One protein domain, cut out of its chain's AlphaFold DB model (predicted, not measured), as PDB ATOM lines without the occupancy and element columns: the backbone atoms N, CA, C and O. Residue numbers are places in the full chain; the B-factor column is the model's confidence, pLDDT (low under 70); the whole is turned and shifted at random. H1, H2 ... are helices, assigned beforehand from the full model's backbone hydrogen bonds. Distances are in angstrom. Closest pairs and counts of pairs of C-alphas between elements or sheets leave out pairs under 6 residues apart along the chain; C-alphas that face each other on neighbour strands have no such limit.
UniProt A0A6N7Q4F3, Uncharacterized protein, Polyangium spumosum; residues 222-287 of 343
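Overview. This is residues 222 to 287 of the 343 residues of an uncharacterized protein of Polyangium spumosum (UniProt A0A6N7Q4F3). What is the main picture? Two small helical lobes stand at the ends of a rod: in one, H6, the longest helix, packs on H4 with short H5 at H4's end; in the other, H1 packs on H3 and on short H2. Residues 253 to 256 bridge the lobes. What is it made of? The printed part has 66 residues with six named helices, in the order H1 to H6, and no named strand; the class is all helix. How tight is it? It is loose, with a radius of gyration of the C-alphas of 15.1 A and spans of 40 by 19 by 17 A.

Along the chain. Where is the longest helix? H6, residues 276 to 286, is 14.9 A long and ends at C-alpha 286 (2.345, 40.786, 5.895). Which helices come before it? H4 is residues 257 to 265, 12.4 A, and H5 residues 267 to 270, 5.7 A. Where are the others? H3 is residues 243 to 252, 14.1 A; H2 is residues 230 to 233, 5.6 A; H1, residues 222 to 228, 10.1 A, begins at C-alpha 222 (-10.919, 35.728, -1.831).

Arrangement. What does H6 touch? It touches H4 at a steep tilt of 57 degrees, opposite ways; the closest C-alphas, of Cys 258 and Cys 286, are 5.4 A apart. H4 and H5 only just touch, only at the corner, with 3 pairs of C-alphas within 8 A, the closest those of Cys 263 and Cys 270 at 5.6 A. How do the other three stand? H1 touches H3, about perpendicular at 87 degrees, closest at the C-alphas of Val 225 and Ala 249, 5.9 A; H1 touches H2, closest at those of Cys 226 and Cys 233, 5.4 A. H3 and H4 are apart. Are the helix backbones complete? Every O i to N i+4 pair is within hydrogen-bond range in H1, H3, H4 and H6; H2 and H5 are too short for one.

Size, cuts and confidence. How far does it reach? The two C-alphas farthest apart, of Gly 236 and Glu 268, are 41.0 A apart. Is it unbroken? The printed part has no cut, and no link is long. Where is confidence low? Residues 222 to 227, 230 to 255 and 287 are under 70; the mean pLDDT of the printed part is 70.9.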
ATOM      1  N   VAL A 222      -9.860  36.729  -1.638       62.06
ATOM      2  CA  VAL A 222     -10.919  35.728  -1.831       62.06
ATOM      3  C   VAL A 222     -12.141  36.045  -0.966       62.06
ATOM      4  O   VAL A 222     -13.234  36.166  -1.509       62.06
ATOM      5  N   ASP A 223     -11.962  36.307   0.330       58.88
ATOM      6  CA  ASP A 223     -13.070  36.569   1.260       58.88
ATOM      7  C   ASP A 223     -13.882  37.835   0.920       58.88
ATOM      8  O   ASP A 223     -15.107  37.851   1.063       58.88
ATOM      9  N   GLU A 224     -13.231  38.898   0.437       64.38
ATOM     10  CA  GLU A 224     -13.902  40.143   0.030       64.38
ATOM     11  C   GLU A 224     -14.723  39.956  -1.249       64.38
ATOM     12  O   GLU A 224     -15.859  40.434  -1.339       64.38
ATOM     13  N   VAL A 225     -14.202  39.182  -2.203       65.62
ATOM     14  CA  VAL A 225     -14.925  38.791  -3.421       65.62
ATOM     15  C   VAL A 225     -16.100  37.879  -3.071       65.62
ATOM     16  O   VAL A 225     -17.190  38.096  -3.592       65.62
ATOM     17  N   CYS A 226     -15.940  36.939  -2.132       66.50
ATOM     18  CA  CYS A 226     -17.023  36.071  -1.651       66.50
ATOM     19  C   CYS A 226     -18.177  36.848  -1.015       66.50
ATOM     20  O   CYS A 226     -19.343  36.473  -1.153       66.50
ATOM     21  N   MET A 227     -17.853  37.905  -0.267       68.12
ATOM     22  CA  MET A 227     -18.857  38.756   0.368       68.12
ATOM     23  C   MET A 227     -19.608  39.615  -0.653       68.12
ATOM     24  O   MET A 227     -20.782  39.922  -0.433       68.12
ATOM     25  N   GLN A 228     -18.958  39.986  -1.759       74.50
ATOM     26  CA  GLN A 228     -19.564  40.787  -2.818       74.50
ATOM     27  C   GLN A 228     -20.345  39.938  -3.832       74.50
ATOM     28  O   GLN A 228     -21.427  40.352  -4.259       74.50
ATOM     29  N   ASP A 229     -19.832  38.761  -4.191       71.38
ATOM     30  CA  ASP A 229     -20.511  37.770  -5.021       71.38
ATOM     31  C   ASP A 229     -20.310  36.341  -4.467       71.38
ATOM     32  O   ASP A 229     -19.278  35.700  -4.700       71.38
ATOM     33  N   PRO A 230     -21.320  35.792  -3.767       69.88
ATOM     34  CA  PRO A 230     -21.280  34.437  -3.222       69.88
ATOM     35  C   PRO A 230     -21.118  33.335  -4.280       69.88
ATOM     36  O   PRO A 230     -20.735  32.217  -3.932       69.88
ATOM     37  N   ALA A 231     -21.403  33.618  -5.560       67.50
ATOM     38  CA  ALA A 231     -21.196  32.669  -6.652       67.50
ATOM     39  C   ALA A 231     -19.704  32.400  -6.915       67.50
ATOM     40  O   ALA A 231     -19.366  31.339  -7.437       67.50
ATOM     41  N   CYS A 232     -18.815  33.307  -6.496       67.00
ATOM     42  CA  CYS A 232     -17.368  33.161  -6.642       67.00
ATOM     43  C   CYS A 232     -16.726  32.184  -5.654       67.00
ATOM     44  O   CYS A 232     -15.590  31.770  -5.868       67.00
ATOM     45  N   CYS A 233     -17.442  31.796  -4.594       63.22
ATOM     46  CA  CYS A 233     -16.879  31.030  -3.477       63.22
ATOM     47  C   CYS A 233     -17.640  29.746  -3.163       63.22
ATOM     48  O   CYS A 233     -17.563  29.222  -2.055       63.22
ATOM     49  N   GLY A 234     -18.374  29.245  -4.159       54.12
ATOM     50  CA  GLY A 234     -18.822  27.861  -4.205       54.12
ATOM     51  C   GLY A 234     -19.475  27.356  -2.920       54.12
ATOM     52  O   GLY A 234     -19.032  26.357  -2.366       54.12
ATOM     53  N   MET A 235     -20.596  27.941  -2.485       42.91
ATOM     54  CA  MET A 235     -21.539  27.162  -1.674       42.91
ATOM     55  C   MET A 235     -22.279  26.172  -2.588       42.91
ATOM     56  O   MET A 235     -23.433  26.379  -2.953       42.91
ATOM     57  N   GLY A 236     -21.601  25.087  -2.971       40.72
ATOM     58  CA  GLY A 236     -22.248  23.888  -3.516       40.72
ATOM     59  C   GLY A 236     -22.303  23.723  -5.037       40.72
ATOM     60  O   GLY A 236     -23.072  22.890  -5.513       40.72
ATOM     61  N   SER A 237     -21.488  24.428  -5.816       39.81
ATOM     62  CA  SER A 237     -21.323  24.114  -7.238       39.81
ATOM     63  C   SER A 237     -19.866  24.252  -7.634       39.81
ATOM     64  O   SER A 237     -19.261  25.295  -7.415       39.81
ATOM     65  N   SER A 238     -19.336  23.194  -8.236       43.53
ATOM     66  CA  SER A 238     -18.006  23.030  -8.824       43.53
ATOM     67  C   SER A 238     -17.726  23.967 -10.012       43.53
ATOM     68  O   SER A 238     -17.106  23.555 -10.990       43.53
ATOM     69  N   ALA A 239     -18.226  25.201  -9.976       42.31
ATOM     70  CA  ALA A 239     -17.813  26.228 -10.911       42.31
ATOM     71  C   ALA A 239     -16.438  26.728 -10.440       42.31
ATOM     72  O   ALA A 239     -16.345  27.221  -9.313       42.31
ATOM     73  N   PRO A 240     -15.367  26.557 -11.236       54.41
ATOM     74  CA  PRO A 240     -14.078  27.143 -10.903       54.41
ATOM     75  C   PRO A 240     -14.222  28.664 -10.798       54.41
ATOM     76  O   PRO A 240     -15.160  29.251 -11.348       54.41
ATOM     77  N   TRP A 241     -13.281  29.293 -10.095       53.59
ATOM     78  CA  TRP A 241     -13.130  30.744 -10.065       53.59
ATOM     79  C   TRP A 241     -13.255  31.308 -11.490       53.59
ATOM     80  O   TRP A 241     -12.424  31.025 -12.351       53.59
ATOM     81  N   SER A 242     -14.346  32.024 -11.765       64.75
ATOM     82  CA  SER A 242     -14.681  32.456 -13.126       64.75
ATOM     83  C   SER A 242     -13.944  33.739 -13.511       64.75
ATOM     84  O   SER A 242     -13.553  34.516 -12.637       64.75
ATOM     85  N   GLY A 243     -13.854  34.037 -14.810       60.91
ATOM     86  CA  GLY A 243     -13.385  35.341 -15.292       60.91
ATOM     87  C   GLY A 243     -14.122  36.537 -14.682       60.91
ATOM     88  O   GLY A 243     -13.517  37.568 -14.393       60.91
ATOM     89  N   ALA A 244     -15.416  36.387 -14.379       65.88
ATOM     90  CA  ALA A 244     -16.189  37.412 -13.679       65.88
ATOM     91  C   ALA A 244     -15.715  37.616 -12.228       65.88
ATOM     92  O   ALA A 244     -15.651  38.751 -11.760       65.88
ATOM     93  N   CYS A 245     -15.319  36.543 -11.539       65.56
ATOM     94  CA  CYS A 245     -14.735  36.603 -10.197       65.56
ATOM     95  C   CYS A 245     -13.334  37.218 -10.217       65.56
ATOM     96  O   CYS A 245     -12.998  38.009  -9.339       65.56
ATOM     97  N   SER A 246     -12.546  36.935 -11.257       64.94
ATOM     98  CA  SER A 246     -11.264  37.599 -11.503       64.94
ATOM     99  C   SER A 246     -11.442  39.100 -11.750       64.94
ATOM    100  O   SER A 246     -10.773  39.899 -11.106       64.94
ATOM    101  N   TYR A 247     -12.400  39.512 -12.583       61.91
ATOM    102  CA  TYR A 247     -12.677  40.930 -12.841       61.91
ATOM    103  C   TYR A 247     -13.213  41.671 -11.604       61.91
ATOM    104  O   TYR A 247     -12.848  42.821 -11.330       61.91
ATOM    105  N   LEU A 248     -14.075  41.009 -10.828       69.62
ATOM    106  CA  LEU A 248     -14.583  41.535  -9.565       69.62
ATOM    107  C   LEU A 248     -13.443  41.723  -8.556       69.62
ATOM    108  O   LEU A 248     -13.355  42.777  -7.930       69.62
ATOM    109  N   ALA A 249     -12.529  40.758  -8.467       66.44
ATOM    110  CA  ALA A 249     -11.333  40.869  -7.648       66.44
ATOM    111  C   ALA A 249     -10.423  42.035  -8.097       66.44
ATOM    112  O   ALA A 249      -9.880  42.737  -7.244       66.44
ATOM    113  N   ASP A 250     -10.315  42.310  -9.408       61.03
ATOM    114  CA  ASP A 250      -9.565  43.463  -9.959       61.03
ATOM    115  C   ASP A 250     -10.162  44.798  -9.586       61.03
ATOM    116  O   ASP A 250      -9.446  45.743  -9.254       61.03
ATOM    117  N   THR A 251     -11.482  44.854  -9.584       64.50
ATOM    118  CA  THR A 251     -12.200  46.083  -9.289       64.50
ATOM    119  C   THR A 251     -12.259  46.357  -7.783       64.50
ATOM    120  O   THR A 251     -12.279  47.519  -7.379       64.50
ATOM    121  N   LEU A 252     -12.288  45.311  -6.950       63.94
ATOM    122  CA  LEU A 252     -12.430  45.429  -5.496       63.94
ATOM    123  C   LEU A 252     -11.098  45.557  -4.753       63.94
ATOM    124  O   LEU A 252     -10.998  46.387  -3.854       63.94
ATOM    125  N   CYS A 253     -10.097  44.751  -5.108       64.88
ATOM    126  CA  CYS A 253      -8.912  44.562  -4.267       64.88
ATOM    127  C   CYS A 253      -7.623  45.139  -4.865       64.88
ATOM    128  O   CYS A 253      -6.684  45.425  -4.126       64.88
ATOM    129  N   GLY A 254      -7.555  45.322  -6.188       61.12
ATOM    130  CA  GLY A 254      -6.317  45.717  -6.863       61.12
ATOM    131  C   GLY A 254      -5.200  44.672  -6.720       61.12
ATOM    132  O   GLY A 254      -5.466  43.470  -6.622       61.12
ATOM    133  N   ALA A 255      -3.952  45.143  -6.754       63.47
ATOM    134  CA  ALA A 255      -2.747  44.329  -6.616       63.47
ATOM    135  C   ALA A 255      -2.602  43.804  -5.171       63.47
ATOM    136  O   ALA A 255      -2.875  44.544  -4.226       63.47
ATOM    137  N   ASP A 256      -2.149  42.559  -4.984       73.38
ATOM    138  CA  ASP A 256      -2.005  41.940  -3.665       73.38
ATOM    139  C   ASP A 256      -1.163  42.839  -2.745       73.38
ATOM    140  O   ASP A 256      -0.017  43.169  -3.078       73.38
ATOM    141  N   PRO A 257      -1.715  43.284  -1.603       72.88
ATOM    142  CA  PRO A 257      -1.088  44.303  -0.773       72.88
ATOM    143  C   PRO A 257       0.195  43.799  -0.109       72.88
ATOM    144  O   PRO A 257       1.094  44.601   0.163       72.88
ATOM    145  N   CYS A 258       0.313  42.487   0.121       78.38
ATOM    146  CA  CYS A 258       1.521  41.882   0.662       78.38
ATOM    147  C   CYS A 258       2.636  41.885  -0.382       78.38
ATOM    148  O   CYS A 258       3.711  42.436  -0.136       78.38
ATOM    149  N   ILE A 259       2.362  41.337  -1.566       80.25
ATOM    150  CA  ILE A 259       3.333  41.272  -2.660       80.25
ATOM    151  C   ILE A 259       3.713  42.687  -3.088       80.25
ATOM    152  O   ILE A 259       4.895  42.980  -3.192       80.25
ATOM    153  N   THR A 260       2.751  43.604  -3.201       82.94
ATOM    154  CA  THR A 260       3.009  45.021  -3.500       82.94
ATOM    155  C   THR A 260       3.943  45.655  -2.470       82.94
ATOM    156  O   THR A 260       4.907  46.319  -2.844       82.94
ATOM    157  N   SER A 261       3.714  45.415  -1.175       81.56
ATOM    158  CA  SER A 261       4.578  45.945  -0.112       81.56
ATOM    159  C   SER A 261       6.000  45.378  -0.184       81.56
ATOM    160  O   SER A 261       6.963  46.122  -0.005       81.56
ATOM    161  N   VAL A 262       6.149  44.085  -0.494       86.81
ATOM    162  CA  VAL A 262       7.462  43.448  -0.687       86.81
ATOM    163  C   VAL A 262       8.147  43.968  -1.955       86.81
ATOM    164  O   VAL A 262       9.313  44.338  -1.885       86.81
ATOM    165  N   CYS A 263       7.434  44.100  -3.079       87.31
ATOM    166  CA  CYS A 263       7.961  44.655  -4.333       87.31
ATOM    167  C   CYS A 263       8.448  46.101  -4.180       87.31
ATOM    168  O   CYS A 263       9.415  46.501  -4.826       87.31
ATOM    169  N   MET A 264       7.755  46.912  -3.372       84.81
ATOM    170  CA  MET A 264       8.135  48.309  -3.136       84.81
ATOM    171  C   MET A 264       9.415  48.433  -2.303       84.81
ATOM    172  O   MET A 264      10.182  49.371  -2.520       84.81
ATOM    173  N   ASP A 265       9.657  47.497  -1.383       86.69
ATOM    174  CA  ASP A 265      10.872  47.464  -0.563       86.69
ATOM    175  C   ASP A 265      12.041  46.761  -1.280       86.69
ATOM    176  O   ASP A 265      13.189  47.197  -1.158       86.69
ATOM    177  N   GLN A 266      11.757  45.693  -2.031       88.88
ATOM    178  CA  GLN A 266      12.721  44.884  -2.783       88.88
ATOM    179  C   GLN A 266      12.221  44.630  -4.218       88.88
ATOM    180  O   GLN A 266      11.564  43.620  -4.488       88.88
ATOM    181  N   PRO A 267      12.537  45.528  -5.172       88.62
ATOM    182  CA  PRO A 267      12.076  45.425  -6.559       88.62
ATOM    183  C   PRO A 267      12.535  44.151  -7.282       88.62
ATOM    184  O   PRO A 267      11.862  43.682  -8.206       88.62
ATOM    185  N   GLU A 268      13.666  43.567  -6.875       84.81
ATOM    186  CA  GLU A 268      14.154  42.287  -7.395       84.81
ATOM    187  C   GLU A 268      13.177  41.124  -7.164       84.81
ATOM    188  O   GLU A 268      13.077  40.256  -8.037       84.81
ATOM    189  N   CYS A 269      12.375  41.154  -6.092       85.44
ATOM    190  CA  CYS A 269      11.380  40.118  -5.798       85.44
ATOM    191  C   CYS A 269      10.331  39.969  -6.912       85.44
ATOM    192  O   CYS A 269       9.805  38.882  -7.144       85.44
ATOM    193  N   CYS A 270      10.064  41.054  -7.644       80.56
ATOM    194  CA  CYS A 270       8.978  41.134  -8.627       80.56
ATOM    195  C   CYS A 270       9.486  41.292 -10.066       80.56
ATOM    196  O   CYS A 270       8.708  41.430 -11.003       80.56
ATOM    197  N   THR A 271      10.807  41.260 -10.254       78.19
ATOM    198  CA  THR A 271      11.446  41.401 -11.573       78.19
ATOM    199  C   THR A 271      12.496  40.335 -11.858       78.19
ATOM    200  O   THR A 271      12.754  40.029 -13.020       78.19
ATOM    201  N   THR A 272      13.110  39.772 -10.818       82.88
ATOM    202  CA  THR A 272      14.260  38.866 -10.934       82.88
ATOM    203  C   THR A 272      13.944  37.477 -10.387       82.88
ATOM    204  O   THR A 272      14.332  36.483 -10.997       82.88
ATOM    205  N   GLY A 273      13.211  37.390  -9.279       78.06
ATOM    206  CA  GLY A 273      12.805  36.121  -8.678       78.06
ATOM    207  C   GLY A 273      12.433  36.290  -7.213       78.06
ATOM    208  O   GLY A 273      12.852  37.254  -6.582       78.06
ATOM    209  N   TRP A 274      11.662  35.350  -6.675       81.69
ATOM    210  CA  TRP A 274      11.225  35.368  -5.285       81.69
ATOM    211  C   TRP A 274      12.091  34.412  -4.462       81.69
ATOM    212  O   TRP A 274      11.960  33.191  -4.566       81.69
ATOM    213  N   ASP A 275      13.021  34.950  -3.681       87.50
ATOM    214  CA  ASP A 275      13.984  34.172  -2.901       87.50
ATOM    215  C   ASP A 275      13.691  34.213  -1.388       87.50
ATOM    216  O   ASP A 275      12.671  34.730  -0.932       87.50
ATOM    217  N   GLU A 276      14.581  33.632  -0.582       86.38
ATOM    218  CA  GLU A 276      14.436  33.578   0.879       86.38
ATOM    219  C   GLU A 276      14.390  34.972   1.529       86.38
ATOM    220  O   GLU A 276      13.769  35.135   2.584       86.38
ATOM    221  N   ALA A 277      14.998  35.991   0.910       88.06
ATOM    222  CA  ALA A 277      14.909  37.364   1.391       88.06
ATOM    223  C   ALA A 277      13.511  37.945   1.128       88.06
ATOM    224  O   ALA A 277      12.927  38.542   2.036       88.06
ATOM    225  N   CYS A 278      12.931  37.675  -0.047       87.62
ATOM    226  CA  CYS A 278      11.546  38.031  -0.371       87.62
ATOM    227  C   CYS A 278      10.542  37.352   0.579       87.62
ATOM    228  O   CYS A 278       9.619  37.996   1.083       87.62
ATOM    229  N   VAL A 279      10.766  36.074   0.909       84.81
ATOM    230  CA  VAL A 279       9.956  35.316   1.882       84.81
ATOM    231  C   VAL A 279      10.068  35.906   3.298       84.81
ATOM    232  O   VAL A 279       9.064  36.060   4.004       84.81
ATOM    233  N   ALA A 280      11.271  36.290   3.731       84.69
ATOM    234  CA  ALA A 280      11.478  36.935   5.029       84.69
ATOM    235  C   ALA A 280      10.831  38.333   5.097       84.69
ATOM    236  O   ALA A 280      10.254  38.705   6.125       84.69
ATOM    237  N   ALA A 281      10.884  39.096   4.001       83.94
ATOM    238  CA  ALA A 281      10.208  40.383   3.880       83.94
ATOM    239  C   ALA A 281       8.685  40.221   3.976       83.94
ATOM    240  O   ALA A 281       8.052  40.924   4.768       83.94
ATOM    241  N   ALA A 282       8.111  39.243   3.265       80.00
ATOM    242  CA  ALA A 282       6.692  38.906   3.359       80.00
ATOM    243  C   ALA A 282       6.297  38.543   4.799       80.00
ATOM    244  O   ALA A 282       5.317  39.070   5.326       80.00
ATOM    245  N   THR A 283       7.118  37.741   5.485       77.38
ATOM    246  CA  THR A 283       6.875  37.326   6.878       77.38
ATOM    247  C   THR A 283       6.753  38.519   7.829       77.38
ATOM    248  O   THR A 283       5.838  38.592   8.650       77.38
ATOM    249  N   MET A 284       7.647  39.503   7.704       75.12
ATOM    250  CA  MET A 284       7.644  40.674   8.587       75.12
ATOM    251  C   MET A 284       6.605  41.731   8.213       75.12
ATOM    252  O   MET A 284       6.119  42.444   9.091       75.12
ATOM    253  N   LYS A 285       6.292  41.879   6.924       75.00
ATOM    254  CA  LYS A 285       5.427  42.956   6.419       75.00
ATOM    255  C   LYS A 285       3.960  42.564   6.381       75.00
ATOM    256  O   LYS A 285       3.104  43.411   6.608       75.00
ATOM    257  N   CYS A 286       3.690  41.292   6.127       70.44
ATOM    258  CA  CYS A 286       2.345  40.786   5.895       70.44
ATOM    259  C   CYS A 286       1.813  39.953   7.065       70.44
ATOM    260  O   CYS A 286       0.673  39.507   7.018       70.44
ATOM    261  N   GLY A 287       2.627  39.719   8.104       63.81
ATOM    262  CA  GLY A 287       2.240  38.894   9.252       63.81
ATOM    263  C   GLY A 287       2.001  37.424   8.897       63.81
ATOM    264  O   GLY A 287       1.365  36.710   9.666       63.81
TER     265      GLY A 287